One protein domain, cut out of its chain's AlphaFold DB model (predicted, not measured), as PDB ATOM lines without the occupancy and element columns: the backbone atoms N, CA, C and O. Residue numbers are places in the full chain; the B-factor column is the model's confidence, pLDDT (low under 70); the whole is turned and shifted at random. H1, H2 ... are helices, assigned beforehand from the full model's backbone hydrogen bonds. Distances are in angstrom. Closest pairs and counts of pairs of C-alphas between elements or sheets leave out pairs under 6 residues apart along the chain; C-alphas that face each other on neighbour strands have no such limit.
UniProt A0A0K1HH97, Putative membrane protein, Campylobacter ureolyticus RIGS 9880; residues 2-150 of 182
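Overview. This is residues 2 to 150 of the 182 residues of the protein "Putative membrane protein" of Campylobacter ureolyticus RIGS 9880 (UniProt A0A0K1HH97). This is a long, thin rod built on one very long helix, H2, with a head of helices at one end. There the short helix H3 folds back beside the last part of H2, H4 folds back in turn on H3, and H5 begins next to H4 and runs back along H2; at the other end the short H1 folds back near the beginning of H2, and residues 24 to 36 of H2 stand free. The printed part has 149 residues, with five named helices in the order H1, H2, H3, H4, H5 and no named strand, and the class is all helix. It is extended, with a radius of gyration of the C-alphas of 27.1 A, and spans 88 by 21 by 19 A.

Along the chain. Find C-alpha 16 at (71.013, 37.072, -72.991); from there H2, residues 16 to 70, runs 79.1 A to C-alpha 70 at (15.691, -5.669, -35.885). H3 follows with residues 75 to 87, 18.3 A long, and H4 with residues 94 to 110, 23.5 A long. H5, residues 116 to 149, runs 48.5 A and ends at C-alpha 149 at (38.408, 24.461, -61.791). Before H2, look for H1 in residues 2 to 12, 15.6 A long.

Arrangement. Begin at H2, where residues 48 to 69 alone touch H5, opposite ways at a shallow tilt of 25 degrees; the closest C-alphas are those of Arg 62 and Thr 123, 6.3 A apart. Residues 61 to 68 of H2 alone touch H3, with C-alphas 64 and 81 closest at 6.2 A; this pair is a helical hairpin at a shallow tilt of 18 degrees. H3 and H4 form another helical hairpin, at a shallow tilt of 33 degrees, only just short of steep, and the C-alphas of Lys 75 and Tyr 108 come closest at 4.3 A. Residues 96 to 100 of H4 touch residues 118 to 122 of H5, opposite ways at a steep tilt of 48 degrees, with the closest C-alphas, those of Leu 100 and Leu 118, 6.8 A apart. H2 and H4 stay apart, and H3 and H5 do too. H1 and H2 are close but not clearly touching, with C-alphas 11 and 19 closest at 6.2 A. In H1, H2, H3, H4 and H5 every O i to N i+4 pair is within hydrogen-bond range.

Size, cuts and confidence. Look at Tyr 13 and Ser 111 for the two C-alphas farthest apart, 88.4 A. The printed part has no cut, and no link is long: H3 to H4 is short, the others tight. The mean pLDDT of the printed part is 71.7, and you will find values under 70 at residues 2 to 50, 71 to 73, 88 to 92, 138 and 140 to 150.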
ATOM      1  N   ILE A   2      47.881  36.604 -75.143       38.50
ATOM      2  CA  ILE A   2      48.273  37.629 -74.136       38.50
ATOM      3  C   ILE A   2      49.585  37.274 -73.406       38.50
ATOM      4  O   ILE A   2      50.434  38.132 -73.181       38.50
ATOM      5  N   PHE A   3      49.788  35.995 -73.072       35.38
ATOM      6  CA  PHE A   3      51.016  35.541 -72.408       35.38
ATOM      7  C   PHE A   3      52.255  35.677 -73.311       35.38
ATOM      8  O   PHE A   3      53.330  36.005 -72.823       35.38
ATOM      9  N   ASP A   4      52.097  35.494 -74.627       41.84
ATOM     10  CA  ASP A   4      53.196  35.568 -75.600       41.84
ATOM     11  C   ASP A   4      53.669  37.006 -75.838       41.84
ATOM     12  O   ASP A   4      54.865  37.244 -76.004       41.84
ATOM     13  N   GLU A   5      52.752  37.977 -75.828       49.31
ATOM     14  CA  GLU A   5      53.076  39.406 -75.949       49.31
ATOM     15  C   GLU A   5      53.782  39.947 -74.706       49.31
ATOM     16  O   GLU A   5      54.796  40.639 -74.817       49.31
ATOM     17  N   ILE A   6      53.303  39.573 -73.515       51.34
ATOM     18  CA  ILE A   6      53.944  39.943 -72.247       51.34
ATOM     19  C   ILE A   6      55.337  39.304 -72.155       51.34
ATOM     20  O   ILE A   6      56.303  39.980 -71.801       51.34
ATOM     21  N   LEU A   7      55.472  38.032 -72.545       48.84
ATOM     22  CA  LEU A   7      56.751  37.322 -72.553       48.84
ATOM     23  C   LEU A   7      57.740  37.931 -73.560       48.84
ATOM     24  O   LEU A   7      58.906  38.130 -73.220       48.84
ATOM     25  N   LYS A   8      57.285  38.292 -74.769       56.78
ATOM     26  CA  LYS A   8      58.103  39.002 -75.768       56.78
ATOM     27  C   LYS A   8      58.590  40.353 -75.256       56.78
ATOM     28  O   LYS A   8      59.757  40.680 -75.464       56.78
ATOM     29  N   ASN A   9      57.735  41.112 -74.573       54.47
ATOM     30  CA  ASN A   9      58.111  42.408 -74.013       54.47
ATOM     31  C   ASN A   9      59.108  42.272 -72.857       54.47
ATOM     32  O   ASN A   9      60.100  42.992 -72.851       54.47
ATOM     33  N   ILE A  10      58.926  41.314 -71.945       50.97
ATOM     34  CA  ILE A  10      59.889  41.052 -70.858       50.97
ATOM     35  C   ILE A  10      61.238  40.595 -71.427       50.97
ATOM     36  O   ILE A  10      62.284  41.067 -70.992       50.97
ATOM     37  N   LEU A  11      61.236  39.733 -72.448       55.12
ATOM     38  CA  LEU A  11      62.463  39.298 -73.113       55.12
ATOM     39  C   LEU A  11      63.150  40.450 -73.866       55.12
ATOM     40  O   LEU A  11      64.361  40.428 -74.006       55.12
ATOM     41  N   LYS A  12      62.458  41.488 -74.341       51.69
ATOM     42  CA  LYS A  12      63.096  42.540 -75.158       51.69
ATOM     43  C   LYS A  12      64.127  43.390 -74.393       51.69
ATOM     44  O   LYS A  12      65.069  43.870 -75.016       51.69
ATOM     45  N   TYR A  13      63.992  43.525 -73.071       50.88
ATOM     46  CA  TYR A  13      64.773  44.459 -72.236       50.88
ATOM     47  C   TYR A  13      65.839  43.801 -71.345       50.88
ATOM     48  O   TYR A  13      66.378  44.434 -70.440       50.88
ATOM     49  N   VAL A  14      66.143  42.525 -71.575       54.09
ATOM     50  CA  VAL A  14      66.945  41.703 -70.662       54.09
ATOM     51  C   VAL A  14      68.160  41.125 -71.408       54.09
ATOM     52  O   VAL A  14      68.021  40.682 -72.551       54.09
ATOM     53  N   SER A  15      69.358  41.143 -70.801       57.66
ATOM     54  CA  SER A  15      70.573  40.569 -71.420       57.66
ATOM     55  C   SER A  15      70.402  39.063 -71.681       57.66
ATOM     56  O   SER A  15      69.569  38.413 -71.045       57.66
ATOM     57  N   ASN A  16      71.165  38.488 -72.617       58.91
ATOM     58  CA  ASN A  16      71.013  37.072 -72.991       58.91
ATOM     59  C   ASN A  16      71.156  36.099 -71.805       58.91
ATOM     60  O   ASN A  16      70.402  35.128 -71.741       58.91
ATOM     61  N   ASP A  17      72.015  36.399 -70.829       52.59
ATOM     62  CA  ASP A  17      72.193  35.562 -69.635       52.59
ATOM     63  C   ASP A  17      70.970  35.609 -68.712       52.59
ATOM     64  O   ASP A  17      70.500  34.588 -68.208       52.59
ATOM     65  N   VAL A  18      70.381  36.791 -68.542       56.00
ATOM     66  CA  VAL A  18      69.190  36.967 -67.706       56.00
ATOM     67  C   VAL A  18      67.939  36.422 -68.421       56.00
ATOM     68  O   VAL A  18      67.068  35.843 -67.772       56.00
ATOM     69  N   LYS A  19      67.873  36.478 -69.760       52.62
ATOM     70  CA  LYS A  19      66.839  35.794 -70.566       52.62
ATOM     71  C   LYS A  19      66.887  34.281 -70.384       52.62
ATOM     72  O   LYS A  19      65.837  33.659 -70.231       52.62
ATOM     73  N   PHE A  20      68.086  33.698 -70.396       54.25
ATOM     74  CA  PHE A  20      68.282  32.268 -70.178       54.25
ATOM     75  C   PHE A  20      67.807  31.851 -68.783       54.25
ATOM     76  O   PHE A  20      67.061  30.884 -68.658       54.25
ATOM     77  N   ILE A  21      68.137  32.632 -67.747       60.81
ATOM     78  CA  ILE A  21      67.669  32.396 -66.371       60.81
ATOM     79  C   ILE A  21      66.136  32.471 -66.282       60.81
ATOM     80  O   ILE A  21      65.514  31.592 -65.686       60.81
ATOM     81  N   ILE A  22      65.501  33.466 -66.911       60.44
ATOM     82  CA  ILE A  22      64.033  33.596 -66.936       60.44
ATOM     83  C   ILE A  22      63.382  32.402 -67.654       60.44
ATOM     84  O   ILE A  22      62.429  31.821 -67.134       60.44
ATOM     85  N   LEU A  23      63.903  31.994 -68.815       61.78
ATOM     86  CA  LEU A  23      63.420  30.821 -69.554       61.78
ATOM     87  C   LEU A  23      63.597  29.523 -68.761       61.78
ATOM     88  O   LEU A  23      62.699  28.681 -68.767       61.78
ATOM     89  N   LEU A  24      64.706  29.379 -68.034       60.91
ATOM     90  CA  LEU A  24      64.966  28.238 -67.160       60.91
ATOM     91  C   LEU A  24      63.946  28.178 -66.013       60.91
ATOM     92  O   LEU A  24      63.368  27.122 -65.760       60.91
ATOM     93  N   ILE A  25      63.659  29.314 -65.367       63.12
ATOM     94  CA  ILE A  25      62.648  29.418 -64.302       63.12
ATOM     95  C   ILE A  25      61.260  29.047 -64.840       63.12
ATOM     96  O   ILE A  25      60.560  28.246 -64.218       63.12
ATOM     97  N   ILE A  26      60.870  29.564 -66.010       65.56
ATOM     98  CA  ILE A  26      59.586  29.242 -66.653       65.56
ATOM     99  C   ILE A  26      59.522  27.756 -67.036       65.56
ATOM    100  O   ILE A  26      58.504  27.106 -66.794       65.56
ATOM    101  N   GLY A  27      60.601  27.199 -67.588       58.09
ATOM    102  CA  GLY A  27      60.696  25.785 -67.955       58.09
ATOM    103  C   GLY A  27      60.543  24.859 -66.747       58.09
ATOM    104  O   GLY A  27      59.733  23.932 -66.781       58.09
ATOM    105  N   ILE A  28      61.239  25.158 -65.646       61.34
ATOM    106  CA  ILE A  28      61.102  24.447 -64.365       61.34
ATOM    107  C   ILE A  28      59.662  24.557 -63.844       61.34
ATOM    108  O   ILE A  28      59.101  23.576 -63.353       61.34
ATOM    109  N   PHE A  29      59.029  25.722 -63.991       61.00
ATOM    110  CA  PHE A  29      57.652  25.943 -63.560       61.00
ATOM    111  C   PHE A  29      56.648  25.094 -64.349       61.00
ATOM    112  O   PHE A  29      55.814  24.403 -63.763       61.00
ATOM    113  N   LEU A  30      56.758  25.091 -65.678       61.31
ATOM    114  CA  LEU A  30      55.902  24.299 -66.563       61.31
ATOM    115  C   LEU A  30      56.084  22.793 -66.336       61.31
ATOM    116  O   LEU A  30      55.096  22.053 -66.287       61.31
ATOM    117  N   LEU A  31      57.327  22.340 -66.140       62.53
ATOM    118  CA  LEU A  31      57.641  20.942 -65.847       62.53
ATOM    119  C   LEU A  31      57.048  20.505 -64.497       62.53
ATOM    120  O   LEU A  31      56.394  19.463 -64.413       62.53
ATOM    121  N   ASN A  32      57.192  21.336 -63.461       59.34
ATOM    122  CA  ASN A  32      56.615  21.085 -62.142       59.34
ATOM    123  C   ASN A  32      55.084  21.042 -62.184       59.34
ATOM    124  O   ASN A  32      54.491  20.146 -61.589       59.34
ATOM    125  N   ILE A  33      54.426  21.932 -62.936       60.34
ATOM    126  CA  ILE A  33      52.964  21.900 -63.112       60.34
ATOM    127  C   ILE A  33      52.512  20.578 -63.740       60.34
ATOM    128  O   ILE A  33      51.544  19.975 -63.270       60.34
ATOM    129  N   LYS A  34      53.200  20.112 -64.790       61.00
ATOM    130  CA  LYS A  34      52.856  18.864 -65.485       61.00
ATOM    131  C   LYS A  34      53.021  17.645 -64.572       61.00
ATOM    132  O   LYS A  34      52.124  16.803 -64.519       61.00
ATOM    133  N   ASN A  35      54.116  17.583 -63.815       59.56
ATOM    134  CA  ASN A  35      54.378  16.492 -62.877       59.56
ATOM    135  C   ASN A  35      53.390  16.490 -61.705       59.56
ATOM    136  O   ASN A  35      52.826  15.445 -61.390       59.56
ATOM    137  N   ILE A  36      53.105  17.658 -61.116       61.19
ATOM    138  CA  ILE A  36      52.114  17.810 -60.042       61.19
ATOM    139  C   ILE A  36      50.729  17.374 -60.528       61.19
ATOM    140  O   ILE A  36      50.053  16.617 -59.838       61.19
ATOM    141  N   LYS A  37      50.322  17.777 -61.738       60.66
ATOM    142  CA  LYS A  37      49.037  17.376 -62.322       60.66
ATOM    143  C   LYS A  37      48.914  15.859 -62.457       60.66
ATOM    144  O   LYS A  37      47.918  15.299 -62.010       60.66
ATOM    145  N   ASN A  38      49.923  15.196 -63.020       59.56
ATOM    146  CA  ASN A  38      49.903  13.740 -63.181       59.56
ATOM    147  C   ASN A  38      49.873  13.001 -61.834       59.56
ATOM    148  O   ASN A  38      49.109  12.047 -61.682       59.56
ATOM    149  N   LEU A  39      50.659  13.455 -60.854       56.97
ATOM    150  CA  LEU A  39      50.733  12.832 -59.532       56.97
ATOM    151  C   LEU A  39      49.410  12.984 -58.760       56.97
ATOM    152  O   LEU A  39      48.910  12.028 -58.168       56.97
ATOM    153  N   ILE A  40      48.795  14.170 -58.831       62.03
ATOM    154  CA  ILE A  40      47.489  14.462 -58.231       62.03
ATOM    155  C   ILE A  40      46.409  13.569 -58.849       62.03
ATOM    156  O   ILE A  40      45.683  12.920 -58.105       62.03
ATOM    157  N   THR A  41      46.346  13.442 -60.176       60.56
ATOM    158  CA  THR A  41      45.327  12.612 -60.845       60.56
ATOM    159  C   THR A  41      45.494  11.110 -60.573       60.56
ATOM    160  O   THR A  41      44.504  10.401 -60.392       60.56
ATOM    161  N   GLN A  42      46.724  10.593 -60.509       57.53
ATOM    162  CA  GLN A  42      46.954   9.187 -60.151       57.53
ATOM    163  C   GLN A  42      46.617   8.906 -58.681       57.53
ATOM    164  O   GLN A  42      45.953   7.911 -58.384       57.53
ATOM    165  N   SER A  43      47.027   9.797 -57.774       55.88
ATOM    166  CA  SER A  43      46.701   9.677 -56.349       55.88
ATOM    167  C   SER A  43      45.195   9.770 -56.090       55.88
ATOM    168  O   SER A  43      44.685   9.007 -55.279       55.88
ATOM    169  N   GLU A  44      44.468  10.615 -56.829       63.19
ATOM    170  CA  GLU A  44      43.006  10.726 -56.784       63.19
ATOM    171  C   GLU A  44      42.337   9.399 -57.139       63.19
ATOM    172  O   GLU A  44      41.543   8.871 -56.365       63.19
ATOM    173  N   LYS A  45      42.710   8.816 -58.284       60.41
ATOM    174  CA  LYS A  45      42.111   7.569 -58.768       60.41
ATOM    175  C   LYS A  45      42.346   6.412 -57.797       60.41
ATOM    176  O   LYS A  45      41.443   5.619 -57.558       60.41
ATOM    177  N   PHE A  46      43.543   6.322 -57.218       56.47
ATOM    178  CA  PHE A  46      43.856   5.291 -56.230       56.47
ATOM    179  C   PHE A  46      43.136   5.531 -54.895       56.47
ATOM    180  O   PHE A  46      42.570   4.601 -54.316       56.47
ATOM    181  N   PHE A  47      43.118   6.778 -54.418       64.56
ATOM    182  CA  PHE A  47      42.496   7.153 -53.154       64.56
ATOM    183  C   PHE A  47      40.975   6.981 -53.190       64.56
ATOM    184  O   PHE A  47      40.426   6.331 -52.302       64.56
ATOM    185  N   ILE A  48      40.301   7.499 -54.222       64.31
ATOM    186  CA  ILE A  48      38.845   7.394 -54.383       64.31
ATOM    187  C   ILE A  48      38.436   5.926 -54.489       64.31
ATOM    188  O   ILE A  48      37.627   5.481 -53.683       64.31
ATOM    189  N   ASN A  49      39.066   5.141 -55.370       64.50
ATOM    190  CA  ASN A  49      38.720   3.725 -55.530       64.50
ATOM    191  C   ASN A  49      38.889   2.926 -54.226       64.50
ATOM    192  O   ASN A  49      38.071   2.064 -53.905       64.50
ATOM    193  N   THR A  50      39.940   3.219 -53.453       69.00
ATOM    194  CA  THR A  50      40.193   2.540 -52.175       69.00
ATOM    195  C   THR A  50      39.178   2.953 -51.107       69.00
ATOM    196  O   THR A  50      38.637   2.100 -50.404       69.00
ATOM    197  N   GLN A  51      38.881   4.251 -50.983       70.62
ATOM    198  CA  GLN A  51      37.929   4.751 -49.988       70.62
ATOM    199  C   GLN A  51      36.479   4.391 -50.326       70.62
ATOM    200  O   GLN A  51      35.739   4.011 -49.424       70.62
ATOM    201  N   GLU A  52      36.073   4.430 -51.596       75.06
ATOM    202  CA  GLU A  52      34.748   3.982 -52.047       75.06
ATOM    203  C   GLU A  52      34.558   2.479 -51.826       75.06
ATOM    204  O   GLU A  52      33.514   2.054 -51.327       75.06
ATOM    205  N   GLY A  53      35.586   1.670 -52.112       77.12
ATOM    206  CA  GLY A  53      35.573   0.237 -51.818       77.12
ATOM    207  C   GLY A  53      35.411  -0.054 -50.323       77.12
ATOM    208  O   GLY A  53      34.595  -0.895 -49.938       77.12
ATOM    209  N   ASN A  54      36.132   0.679 -49.469       76.44
ATOM    210  CA  ASN A  54      36.008   0.563 -48.013       76.44
ATOM    211  C   ASN A  54      34.636   1.036 -47.515       76.44
ATOM    212  O   ASN A  54      34.024   0.383 -46.670       76.44
ATOM    213  N   LEU A  55      34.120   2.136 -48.065       82.62
ATOM    214  CA  LEU A  55      32.808   2.680 -47.729       82.62
ATOM    215  C   LEU A  55      31.686   1.700 -48.089       82.62
ATOM    216  O   LEU A  55      30.765   1.505 -47.296       82.62
ATOM    217  N   LYS A  56      31.773   1.045 -49.253       84.94
ATOM    218  CA  LYS A  56      30.818   0.015 -49.677       84.94
ATOM    219  C   LYS A  56      30.774  -1.143 -48.677       84.94
ATOM    220  O   LYS A  56      29.700  -1.458 -48.170       84.94
ATOM    221  N   LYS A  57      31.933  -1.699 -48.315       83.81
ATOM    222  CA  LYS A  57      32.034  -2.799 -47.336       83.81
ATOM    223  C   LYS A  57      31.520  -2.403 -45.950       83.81
ATOM    224  O   LYS A  57      30.798  -3.164 -45.314       83.81
ATOM    225  N   LEU A  58      31.847  -1.198 -45.480       85.75
ATOM    226  CA  LEU A  58      31.343  -0.694 -44.199       85.75
ATOM    227  C   LEU A  58      29.825  -0.498 -44.212       85.75
ATOM    228  O   LEU A  58      29.169  -0.776 -43.211       85.75
ATOM    229  N   ASN A  59      29.253  -0.056 -45.333       85.62
ATOM    230  CA  ASN A  59      27.806   0.053 -45.487       85.62
ATOM    231  C   ASN A  59      27.115  -1.316 -45.500       85.62
ATOM    232  O   ASN A  59      26.053  -1.445 -44.899       85.62
ATOM    233  N   GLU A  60      27.715  -2.332 -46.122       88.69
ATOM    234  CA  GLU A  60      27.222  -3.716 -46.071       88.69
ATOM    235  C   GLU A  60      27.224  -4.247 -44.628       88.69
ATOM    236  O   GLU A  60      26.200  -4.732 -44.147       88.69
ATOM    237  N   ILE A  61      28.324  -4.051 -43.890       86.31
ATOM    238  CA  ILE A  61      28.430  -4.417 -42.467       86.31
ATOM    239  C   ILE A  61      27.394  -3.669 -41.624       86.31
ATOM    240  O   ILE A  61      26.716  -4.281 -40.802       86.31
ATOM    241  N   ARG A  62      27.234  -2.356 -41.834       86.12
ATOM    242  CA  ARG A  62      26.234  -1.535 -41.132       86.12
ATOM    243  C   ARG A  62      24.824  -2.077 -41.349       86.12
ATOM    244  O   ARG A  62      24.072  -2.204 -40.389       86.12
ATOM    245  N   SER A  63      24.466  -2.384 -42.592       86.25
ATOM    246  CA  SER A  63      23.144  -2.915 -42.932       86.25
ATOM    247  C   SER A  63      22.904  -4.278 -42.286       86.25
ATOM    248  O   SER A  63      21.850  -4.481 -41.689       86.25
ATOM    249  N   ALA A  64      23.891  -5.175 -42.328       86.00
ATOM    250  CA  ALA A  64      23.801  -6.488 -41.697       86.00
ATOM    251  C   ALA A  64      23.666  -6.395 -40.166       86.00
ATOM    252  O   ALA A  64      22.856  -7.108 -39.585       86.00
ATOM    253  N   LEU A  65      24.392  -5.481 -39.512       86.19
ATOM    254  CA  LEU A  65      24.260  -5.224 -38.072       86.19
ATOM    255  C   LEU A  65      22.867  -4.707 -37.698       86.19
ATOM    256  O   LEU A  65      22.268  -5.194 -36.743       86.19
ATOM    257  N   ILE A  66      22.327  -3.764 -38.475       83.94
ATOM    258  CA  ILE A  66      20.973  -3.236 -38.262       83.94
ATOM    259  C   ILE A  66      19.937  -4.354 -38.431       83.94
ATOM    260  O   ILE A  66      19.077  -4.532 -37.573       83.94
ATOM    261  N   GLN A  67      20.045  -5.167 -39.483       82.50
ATOM    262  CA  GLN A  67      19.151  -6.309 -39.691       82.50
ATOM    263  C   GLN A  67      19.250  -7.365 -38.586       82.50
ATOM    264  O   GLN A  67      18.259  -8.036 -38.300       82.50
ATOM    265  N   LEU A  68      20.426  -7.527 -37.977       79.56
ATOM    266  CA  LEU A  68      20.634  -8.407 -36.828       79.56
ATOM    267  C   LEU A  68      19.941  -7.870 -35.565       79.56
ATOM    268  O   LEU A  68      19.514  -8.660 -34.735       79.56
ATOM    269  N   SER A  69      19.841  -6.544 -35.426       73.56
ATOM    270  CA  SER A  69      19.197  -5.879 -34.283       73.56
ATOM    271  C   SER A  69      17.672  -5.759 -34.395       73.56
ATOM    272  O   SER A  69      17.002  -5.560 -33.388       73.56
ATOM    273  N   LEU A  70      17.120  -5.861 -35.610       71.38
ATOM    274  CA  LEU A  70      15.691  -5.669 -35.885       71.38
ATOM    275  C   LEU A  70      14.861  -6.959 -35.857       71.38
ATOM    276  O   LEU A  70      13.635  -6.891 -35.824       71.38
ATOM    277  N   GLU A  71      15.497  -8.127 -35.898       64.81
ATOM    278  CA  GLU A  71      14.808  -9.416 -35.963       64.81
ATOM    279  C   GLU A  71      15.355 -10.402 -34.923       64.81
ATOM    280  O   GLU A  71      16.543 -10.357 -34.596       64.81
ATOM    281  N   PRO A  72      14.522 -11.338 -34.427       58.59
ATOM    282  CA  PRO A  72      14.959 -12.346 -33.472       58.59
ATOM    283  C   PRO A  72      16.072 -13.245 -34.037       58.59
ATOM    284  O   PRO A  72      16.158 -13.518 -35.236       58.59
ATOM    285  N   PHE A  73      16.926 -13.711 -33.123       65.12
ATOM    286  CA  PHE A  73      18.185 -14.428 -33.340       65.12
ATOM    287  C   PHE A  73      18.179 -15.425 -34.517       65.12
ATOM    288  O   PHE A  73      17.752 -16.572 -34.384       65.12
ATOM    289  N   SER A  74      18.761 -15.031 -35.654       71.56
ATOM    290  CA  SER A  74      18.956 -15.921 -36.804       71.56
ATOM    291  C   SER A  74      20.415 -16.350 -36.937       71.56
ATOM    292  O   SER A  74      21.292 -15.555 -37.282       71.56
ATOM    293  N   LYS A  75      20.671 -17.654 -36.753       82.50
ATOM    294  CA  LYS A  75      21.989 -18.271 -36.999       82.50
ATOM    295  C   LYS A  75      22.526 -17.965 -38.397       82.50
ATOM    296  O   LYS A  75      23.733 -17.808 -38.570       82.50
ATOM    297  N   SER A  76      21.635 -17.894 -39.388       83.69
ATOM    298  CA  SER A  76      22.004 -17.590 -40.772       83.69
ATOM    299  C   SER A  76      22.590 -16.185 -40.885       83.69
ATOM    300  O   SER A  76      23.686 -16.022 -41.420       83.69
ATOM    301  N   LYS A  77      21.919 -15.189 -40.294       83.06
ATOM    302  CA  LYS A  77      22.372 -13.793 -40.308       83.06
ATOM    303  C   LYS A  77      23.681 -13.607 -39.541       83.06
ATOM    304  O   LYS A  77      24.589 -12.938 -40.028       83.06
ATOM    305  N   SER A  78      23.840 -14.279 -38.398       84.75
ATOM    306  CA  SER A  78      25.104 -14.267 -37.647       84.75
ATOM    307  C   SER A  78      26.263 -14.867 -38.446       84.75
ATOM    308  O   SER A  78      27.371 -14.333 -38.422       84.75
ATOM    309  N   LYS A  79      26.022 -15.955 -39.188       87.69
ATOM    310  CA  LYS A  79      27.022 -16.580 -40.068       87.69
ATOM    311  C   LYS A  79      27.408 -15.665 -41.233       87.69
ATOM    312  O   LYS A  79      28.583 -15.602 -41.591       87.69
ATOM    313  N   GLU A  80      26.441 -14.977 -41.824       87.12
ATOM    314  CA  GLU A  80      26.670 -14.031 -42.916       87.12
ATOM    315  C   GLU A  80      27.488 -12.822 -42.451       87.12
ATOM    316  O   GLU A  80      28.538 -12.536 -43.026       87.12
ATOM    317  N   LEU A  81      27.093 -12.195 -41.339       87.25
ATOM    318  CA  LEU A  81      27.839 -11.083 -40.752       87.25
ATOM    319  C   LEU A  81      29.247 -11.509 -40.315       87.25
ATOM    320  O   LEU A  81      30.210 -10.782 -40.550       87.25
ATOM    321  N   HIS A  82      29.402 -12.710 -39.750       87.56
ATOM    322  CA  HIS A  82      30.719 -13.255 -39.420       87.56
ATOM    323  C   HIS A  82      31.616 -13.374 -40.660       87.56
ATOM    324  O   HIS A  82      32.788 -12.994 -40.615       87.56
ATOM    325  N   LYS A  83      31.087 -13.883 -41.781       87.31
ATOM    326  CA  LYS A  83      31.830 -13.963 -43.048       87.31
ATOM    327  C   LYS A  83      32.203 -12.579 -43.571       87.31
ATOM    328  O   LYS A  83      33.360 -12.381 -43.935       87.31
ATOM    329  N   LEU A  84      31.263 -11.632 -43.562       85.56
ATOM    330  CA  LEU A  84      31.511 -10.251 -43.983       85.56
ATOM    331  C   LEU A  84      32.650  -9.629 -43.170       85.56
ATOM    332  O   LEU A  84      33.613  -9.141 -43.758       85.56
ATOM    333  N   LEU A  85      32.604  -9.746 -41.840       84.00
ATOM    334  CA  LEU A  85      33.652  -9.249 -40.946       84.00
ATOM    335  C   LEU A  85      34.997  -9.951 -41.160       84.00
ATOM    336  O   LEU A  85      36.026  -9.290 -41.131       84.00
ATOM    337  N   SER A  86      35.001 -11.263 -41.406       81.62
ATOM    338  CA  SER A  86      36.237 -12.033 -41.643       81.62
ATOM    339  C   SER A  86      36.889 -11.697 -42.988       81.62
ATOM    340  O   SER A  86      38.106 -11.755 -43.128       81.62
ATOM    341  N   SER A  87      36.078 -11.357 -43.991       77.19
ATOM    342  CA  SER A  87      36.539 -10.966 -45.331       77.19
ATOM    343  C   SER A  87      36.905  -9.482 -45.445       77.19
ATOM    344  O   SER A  87      37.450  -9.040 -46.463       77.19
ATOM    345  N   ASN A  88      36.587  -8.689 -44.420       69.50
ATOM    346  CA  ASN A  88      36.867  -7.269 -44.416       69.50
ATOM    347  C   ASN A  88      38.293  -7.009 -43.918       69.50
ATOM    348  O   ASN A  88      38.605  -7.221 -42.754       69.50
ATOM    349  N   ALA A  89      39.149  -6.489 -44.798       62.03
ATOM    350  CA  ALA A  89      40.491  -6.040 -44.427       62.03
ATOM    351  C   ALA A  89      40.480  -4.739 -43.600       62.03
ATOM    352  O   ALA A  89      41.508  -4.341 -43.053       62.03
ATOM    353  N   TYR A  90      39.340  -4.044 -43.539       66.94
ATOM    354  CA  TYR A  90      39.215  -2.772 -42.844       66.94
ATOM    355  C   TYR A  90      38.841  -2.979 -41.373       66.94
ATOM    356  O   TYR A  90      37.681  -3.223 -41.041       66.94
ATOM    357  N   ILE A  91      39.847  -2.854 -40.509       65.94
ATOM    358  CA  ILE A  91      39.734  -2.989 -39.054       65.94
ATOM    359  C   ILE A  91      39.097  -1.725 -38.467       65.94
ATOM    360  O   ILE A  91      39.576  -0.611 -38.703       65.94
ATOM    361  N   ILE A  92      38.040  -1.885 -37.669       69.06
ATOM    362  CA  ILE A  92      37.401  -0.776 -36.942       69.06
ATOM    363  C   ILE A  92      38.071  -0.623 -35.581       69.06
ATOM    364  O   ILE A  92      38.532   0.468 -35.234       69.06
ATOM    365  N   ASN A  93      38.163  -1.723 -34.834       74.25
ATOM    366  CA  ASN A  93      38.949  -1.851 -33.614       74.25
ATOM    367  C   ASN A  93      39.270  -3.331 -33.389       74.25
ATOM    368  O   ASN A  93      38.373  -4.104 -33.092       74.25
ATOM    369  N   ILE A  94      40.550  -3.710 -33.425       71.94
ATOM    370  CA  ILE A  94      41.000  -5.113 -33.321       71.94
ATOM    371  C   ILE A  94      40.314  -5.876 -32.177       71.94
ATOM    372  O   ILE A  94      39.875  -7.012 -32.361       71.94
ATOM    373  N   LYS A  95      40.183  -5.253 -31.000       78.12
ATOM    374  CA  LYS A  95      39.559  -5.886 -29.836       78.12
ATOM    375  C   LYS A  95      38.055  -6.072 -30.049       78.12
ATOM    376  O   LYS A  95      37.574  -7.194 -29.925       78.12
ATOM    377  N   ALA A  96      37.343  -5.012 -30.428       77.56
ATOM    378  CA  ALA A  96      35.897  -5.066 -30.653       77.56
ATOM    379  C   ALA A  96      35.518  -5.972 -31.841       77.56
ATOM    380  O   ALA A  96      34.555  -6.728 -31.751       77.56
ATOM    381  N   ASP A  97      36.306  -5.945 -32.918       79.06
ATOM    382  CA  ASP A  97      36.152  -6.785 -34.107       79.06
ATOM    383  C   ASP A  97      36.279  -8.267 -33.717       79.06
ATOM    384  O   ASP A  97      35.410  -9.076 -34.046       79.06
ATOM    385  N   SER A  98      37.317  -8.620 -32.945       83.69
ATOM    386  CA  SER A  98      37.537  -9.997 -32.481       83.69
ATOM    387  C   SER A  98      36.440 -10.489 -31.531       83.69
ATOM    388  O   SER A  98      36.005 -11.641 -31.605       83.69
ATOM    389  N   GLU A  99      35.952  -9.611 -30.654       87.31
ATOM    390  CA  GLU A  99      34.925  -9.934 -29.670       87.31
ATOM    391  C   GLU A  99      33.562 -10.130 -30.340       87.31
ATOM    392  O   GLU A  99      32.864 -11.106 -30.047       87.31
ATOM    393  N   LEU A 100      33.226  -9.281 -31.317       87.25
ATOM    394  CA  LEU A 100      32.026  -9.426 -32.134       87.25
ATOM    395  C   LEU A 100      32.084 -10.687 -33.003       87.25
ATOM    396  O   LEU A 100      31.120 -11.451 -33.020       87.25
ATOM    397  N   GLN A 101      33.207 -10.957 -33.676       88.00
ATOM    398  CA  GLN A 101      33.382 -12.188 -34.456       88.00
ATOM    399  C   GLN A 101      33.193 -13.429 -33.579       88.00
ATOM    400  O   GLN A 101      32.432 -14.331 -33.933       88.00
ATOM    401  N   LYS A 102      33.794 -13.459 -32.386       89.50
ATOM    402  CA  LYS A 102      33.613 -14.559 -31.431       89.50
ATOM    403  C   LYS A 102      32.152 -14.711 -31.003       89.50
ATOM    404  O   LYS A 102      31.665 -15.838 -30.911       89.50
ATOM    405  N   ASN A 103      31.452 -13.604 -30.756       86.81
ATOM    406  CA  ASN A 103      30.041 -13.609 -30.372       86.81
ATOM    407  C   ASN A 103      29.153 -14.200 -31.481       86.81
ATOM    408  O   ASN A 103      28.404 -15.149 -31.244       86.81
ATOM    409  N   LEU A 104      29.334 -13.723 -32.716       87.69
ATOM    410  CA  LEU A 104      28.625 -14.215 -33.899       87.69
ATOM    411  C   LEU A 104      28.922 -15.696 -34.156       87.69
ATOM    412  O   LEU A 104      27.999 -16.473 -34.402       87.69
ATOM    413  N   TYR A 105      30.191 -16.101 -34.033       87.31
ATOM    414  CA  TYR A 105      30.617 -17.493 -34.173       87.31
ATOM    415  C   TYR A 105      29.909 -18.406 -33.180       87.31
ATOM    416  O   TYR A 105      29.344 -19.436 -33.556       87.31
ATOM    417  N   GLN A 106      29.899 -18.022 -31.903       86.56
ATOM    418  CA  GLN A 106      29.226 -18.781 -30.852       86.56
ATOM    419  C   GLN A 106      27.714 -18.861 -31.081       86.56
ATOM    420  O   GLN A 106      27.125 -19.915 -30.841       86.56
ATOM    421  N   ASN A 107      27.086 -17.797 -31.583       87.00
ATOM    422  CA  ASN A 107      25.667 -17.815 -31.914       87.00
ATOM    423  C   ASN A 107      25.354 -18.815 -33.038       87.00
ATOM    424  O   ASN A 107      24.503 -19.689 -32.854       87.00
ATOM    425  N   TYR A 108      26.064 -18.759 -34.173       85.25
ATOM    426  CA  TYR A 108      25.717 -19.618 -35.309       85.25
ATOM    427  C   TYR A 108      26.148 -21.082 -35.128       85.25
ATOM    428  O   TYR A 108      25.522 -21.966 -35.714       85.25
ATOM    429  N   THR A 109      27.178 -21.362 -34.318       86.44
ATOM    430  CA  THR A 109      27.656 -22.737 -34.057       86.44
ATOM    431  C   THR A 109      27.005 -23.398 -32.847       86.44
ATOM    432  O   THR A 109      26.696 -24.585 -32.905       86.44
ATOM    433  N   LYS A 110      26.789 -22.657 -31.755       83.31
ATOM    434  CA  LYS A 110      26.356 -23.205 -30.456       83.31
ATOM    435  C   LYS A 110      24.985 -22.695 -29.995       83.31
ATOM    436  O   LYS A 110      24.587 -23.000 -28.878       83.31
ATOM    437  N   SER A 111      24.259 -21.939 -30.826       76.06
ATOM    438  CA  SER A 111      22.947 -21.350 -30.489       76.06
ATOM    439  C   SER A 111      22.972 -20.428 -29.262       76.06
ATOM    440  O   SER A 111      21.998 -20.363 -28.517       76.06
ATOM    441  N   LYS A 112      24.085 -19.733 -29.012       80.94
ATOM    442  CA  LYS A 112      24.211 -18.819 -27.868       80.94
ATOM    443  C   LYS A 112      23.537 -17.475 -28.154       80.94
ATOM    444  O   LYS A 112      23.643 -16.984 -29.273       80.94
ATOM    445  N   THR A 113      22.902 -16.861 -27.160       79.94
ATOM    446  CA  THR A 113      22.328 -15.511 -27.273       79.94
ATOM    447  C   THR A 113      23.397 -14.499 -27.689       79.94
ATOM    448  O   THR A 113      24.534 -14.561 -27.207       79.94
ATOM    449  N   LEU A 114      23.048 -13.593 -28.605       81.69
ATOM    450  CA  LEU A 114      23.949 -12.520 -29.021       81.69
ATOM    451  C   LEU A 114      24.081 -11.475 -27.906       81.69
ATOM    452  O   LEU A 114      23.138 -11.241 -27.155       81.69
ATOM    453  N   ASN A 115      25.247 -10.835 -27.811       85.88
ATOM    454  CA  ASN A 115      25.414  -9.678 -26.932       85.88
ATOM    455  C   ASN A 115      24.931  -8.416 -27.666       85.88
ATOM    456  O   ASN A 115      25.642  -7.879 -28.516       85.88
ATOM    457  N   GLU A 116      23.717  -7.972 -27.349       82.75
ATOM    458  CA  GLU A 116      23.068  -6.815 -27.976       82.75
ATOM    459  C   GLU A 116      23.830  -5.507 -27.734       82.75
ATOM    460  O   GLU A 116      23.979  -4.706 -28.656       82.75
ATOM    461  N   GLU A 117      24.395  -5.320 -26.538       87.00
ATOM    462  CA  GLU A 117      25.208  -4.145 -26.208       87.00
ATOM    463  C   GLU A 117      26.467  -4.086 -27.083       87.00
ATOM    464  O   GLU A 117      26.811  -3.041 -27.641       87.00
ATOM    465  N   LEU A 118      27.127  -5.232 -27.280       86.88
ATOM    466  CA  LEU A 118      28.284  -5.344 -28.169       86.88
ATOM    467  C   LEU A 118      27.913  -5.013 -29.622       86.88
ATOM    468  O   LEU A 118      28.648  -4.282 -30.287       86.88
ATOM    469  N   ILE A 119      26.778  -5.518 -30.112       84.81
ATOM    470  CA  ILE A 119      26.284  -5.241 -31.472       84.81
ATOM    471  C   ILE A 119      25.977  -3.752 -31.643       84.81
ATOM    472  O   ILE A 119      26.373  -3.157 -32.650       84.81
ATOM    473  N   LEU A 120      25.311  -3.134 -30.668       85.69
ATOM    474  CA  LEU A 120      24.973  -1.715 -30.696       85.69
ATOM    475  C   LEU A 120      26.234  -0.844 -30.704       85.69
ATOM    476  O   LEU A 120      26.400  -0.003 -31.590       85.69
ATOM    477  N   ASN A 121      27.161  -1.096 -29.777       86.56
ATOM    478  CA  ASN A 121      28.426  -0.370 -29.679       86.56
ATOM    479  C   ASN A 121      29.245  -0.486 -30.971       86.56
ATOM    480  O   ASN A 121      29.791   0.505 -31.467       86.56
ATOM    481  N   TYR A 122      29.280  -1.678 -31.563       86.00
ATOM    482  CA  TYR A 122      29.962  -1.898 -32.830       86.00
ATOM    483  C   TYR A 122      29.274  -1.177 -33.997       86.00
ATOM    484  O   TYR A 122      29.939  -0.565 -34.833       86.00
ATOM    485  N   THR A 123      27.940  -1.171 -34.035       86.44
ATOM    486  CA  THR A 123      27.161  -0.441 -35.047       86.44
ATOM    487  C   THR A 123      27.456   1.058 -35.005       86.44
ATOM    488  O   THR A 123      27.686   1.671 -36.051       86.44
ATOM    489  N   ILE A 124      27.527   1.648 -33.809       85.94
ATOM    490  CA  ILE A 124      27.897   3.058 -33.617       85.94
ATOM    491  C   ILE A 124      29.323   3.316 -34.125       85.94
ATOM    492  O   ILE A 124      29.565   4.300 -34.830       85.94
ATOM    493  N   ALA A 125      30.268   2.421 -33.826       85.94
ATOM    494  CA  ALA A 125      31.647   2.539 -34.297       85.94
ATOM    495  C   ALA A 125      31.743   2.502 -35.836       85.94
ATOM    496  O   ALA A 125      32.421   3.345 -36.432       85.94
ATOM    497  N   VAL A 126      31.008   1.594 -36.488       85.50
ATOM    498  CA  VAL A 126      30.890   1.515 -37.956       85.50
ATOM    499  C   VAL A 126      30.328   2.820 -38.526       85.50
ATOM    500  O   VAL A 126      30.896   3.381 -39.464       85.50
ATOM    501  N   GLN A 127      29.243   3.347 -37.949       86.06
ATOM    502  CA  GLN A 127      28.625   4.600 -38.397       86.06
ATOM    503  C   GLN A 127      29.580   5.792 -38.281       86.06
ATOM    504  O   GLN A 127      29.692   6.596 -39.212       86.06
ATOM    505  N   LYS A 128      30.312   5.895 -37.166       85.88
ATOM    506  CA  LYS A 128      31.322   6.940 -36.975       85.88
ATOM    507  C   LYS A 128      32.420   6.846 -38.036       85.88
ATOM    508  O   LYS A 128      32.765   7.863 -38.636       85.88
ATOM    509  N   LYS A 129      32.903   5.637 -38.338       83.00
ATOM    510  CA  LYS A 129      33.912   5.412 -39.384       83.00
ATOM    511  C   LYS A 129      33.419   5.762 -40.784       83.00
ATOM    512  O   LYS A 129      34.149   6.407 -41.531       83.00
ATOM    513  N   ILE A 130      32.178   5.417 -41.123       84.94
ATOM    514  CA  ILE A 130      31.543   5.829 -42.385       84.94
ATOM    515  C   ILE A 130      31.525   7.358 -42.502       84.94
ATOM    516  O   ILE A 130      31.905   7.904 -43.537       84.94
ATOM    517  N   LYS A 131      31.138   8.067 -41.432       85.06
ATOM    518  CA  LYS A 131      31.124   9.537 -41.407       85.06
ATOM    519  C   LYS A 131      32.526  10.134 -41.564       85.06
ATOM    520  O   LYS A 131      32.690  11.098 -42.306       85.06
ATOM    521  N   GLU A 132      33.531   9.560 -40.904       83.62
ATOM    522  CA  GLU A 132      34.936   9.964 -41.048       83.62
ATOM    523  C   GLU A 132      35.416   9.819 -42.501       83.62
ATOM    524  O   GLU A 132      35.938  10.781 -43.065       83.62
ATOM    525  N   ILE A 133      35.182   8.666 -43.133       77.50
ATOM    526  CA  ILE A 133      35.572   8.413 -44.530       77.50
ATOM    527  C   ILE A 133      34.845   9.369 -45.480       77.50
ATOM    528  O   ILE A 133      35.491  10.002 -46.314       77.50
ATOM    529  N   ASN A 134      33.533   9.558 -45.317       79.12
ATOM    530  CA  ASN A 134      32.758  10.502 -46.125       79.12
ATOM    531  C   ASN A 134      33.271  11.942 -45.995       79.12
ATOM    532  O   ASN A 134      33.362  12.656 -46.994       79.12
ATOM    533  N   ASN A 135      33.659  12.371 -44.792       80.12
ATOM    534  CA  ASN A 135      34.260  13.687 -44.585       80.12
ATOM    535  C   ASN A 135      35.611  13.814 -45.299       80.12
ATOM    536  O   ASN A 135      35.888  14.856 -45.895       80.12
ATOM    537  N   ILE A 136      36.444  12.769 -45.272       74.31
ATOM    538  CA  ILE A 136      37.726  12.762 -45.983       74.31
ATOM    539  C   ILE A 136      37.497  12.819 -47.498       74.31
ATOM    540  O   ILE A 136      38.126  13.640 -48.161       74.31
ATOM    541  N   ILE A 137      36.572  12.018 -48.038       71.00
ATOM    542  CA  ILE A 137      36.188  12.057 -49.458       71.00
ATOM    543  C   ILE A 137      35.704  13.460 -49.832       71.00
ATOM    544  O   ILE A 137      36.185  14.035 -50.799       71.00
ATOM    545  N   THR A 138      34.820  14.060 -49.032       69.50
ATOM    546  CA  THR A 138      34.275  15.403 -49.290       69.50
ATOM    547  C   THR A 138      35.368  16.477 -49.281       69.50
ATOM    548  O   THR A 138      35.417  17.321 -50.177       69.50
ATOM    549  N   LYS A 139      36.286  16.435 -48.305       70.44
ATOM    550  CA  LYS A 139      37.416  17.373 -48.190       70.44
ATOM    551  C   LYS A 139      38.440  17.200 -49.314       70.44
ATOM    552  O   LYS A 139      39.015  18.173 -49.803       70.44
ATOM    553  N   ASN A 140      38.674  15.964 -49.733       64.75
ATOM    554  CA  ASN A 140      39.544  15.689 -50.861       64.75
ATOM    555  C   ASN A 140      38.881  16.167 -52.153       64.75
ATOM    556  O   ASN A 140      39.493  16.945 -52.875       64.75
ATOM    557  N   ASN A 141      37.610  15.840 -52.391       63.41
ATOM    558  CA  ASN A 141      36.854  16.302 -53.555       63.41
ATOM    559  C   ASN A 141      36.796  17.833 -53.662       63.41
ATOM    560  O   ASN A 141      36.845  18.353 -54.772       63.41
ATOM    561  N   SER A 142      36.749  18.579 -52.552       58.69
ATOM    562  CA  SER A 142      36.822  20.048 -52.601       58.69
ATOM    563  C   SER A 142      38.211  20.557 -53.002       58.69
ATOM    564  O   SER A 142      38.315  21.453 -53.839       58.69
ATOM    565  N   THR A 143      39.276  19.935 -52.492       58.97
ATOM    566  CA  THR A 143      40.667  20.238 -52.878       58.97
ATOM    567  C   THR A 143      40.919  19.899 -54.357       58.97
ATOM    568  O   THR A 143      41.540  20.676 -55.086       58.97
ATOM    569  N   TYR A 144      40.380  18.775 -54.837       59.72
ATOM    570  CA  TYR A 144      40.437  18.364 -56.242       59.72
ATOM    571  C   TYR A 144      39.558  19.242 -57.144       59.72
ATOM    572  O   TYR A 144      39.966  19.577 -58.254       59.72
ATOM    573  N   SER A 145      38.390  19.683 -56.675       59.06
ATOM    574  CA  SER A 145      37.534  20.638 -57.389       59.06
ATOM    575  C   SER A 145      38.228  21.991 -57.567       59.06
ATOM    576  O   SER A 145      38.198  22.570 -58.657       59.06
ATOM    577  N   GLU A 146      38.945  22.471 -56.546       62.75
ATOM    578  CA  GLU A 146      39.780  23.675 -56.647       62.75
ATOM    579  C   GLU A 146      40.884  23.497 -57.705       62.75
ATOM    580  O   GLU A 146      41.078  24.371 -58.555       62.75
ATOM    581  N   PHE A 147      41.546  22.334 -57.729       59.19
ATOM    582  CA  PHE A 147      42.535  22.003 -58.755       59.19
ATOM    583  C   PHE A 147      41.933  21.908 -60.167       59.19
ATOM    584  O   PHE A 147      42.495  22.456 -61.111       59.19
ATOM    585  N   LYS A 148      40.786  21.244 -60.341       57.09
ATOM    586  CA  LYS A 148      40.146  21.039 -61.651       57.09
ATOM    587  C   LYS A 148      39.582  22.338 -62.226       57.09
ATOM    588  O   LYS A 148      39.704  22.575 -63.425       57.09
ATOM    589  N   SER A 149      38.992  23.181 -61.379       61.91
ATOM    590  CA  SER A 149      38.408  24.461 -61.791       61.91
ATOM    591  C   SER A 149      39.464  25.525 -62.093       61.91
ATOM    592  O   SER A 149      39.304  26.293 -63.040       61.91
ATOM    593  N   LYS A 150      40.549  25.596 -61.305       68.31
ATOM    594  CA  LYS A 150      41.606  26.613 -61.453       68.31
ATOM    595  C   LYS A 150      43.006  26.008 -61.256       68.31
ATOM    596  O   LYS A 150      43.719  26.402 -60.326       68.31
TER     597      LYS A 150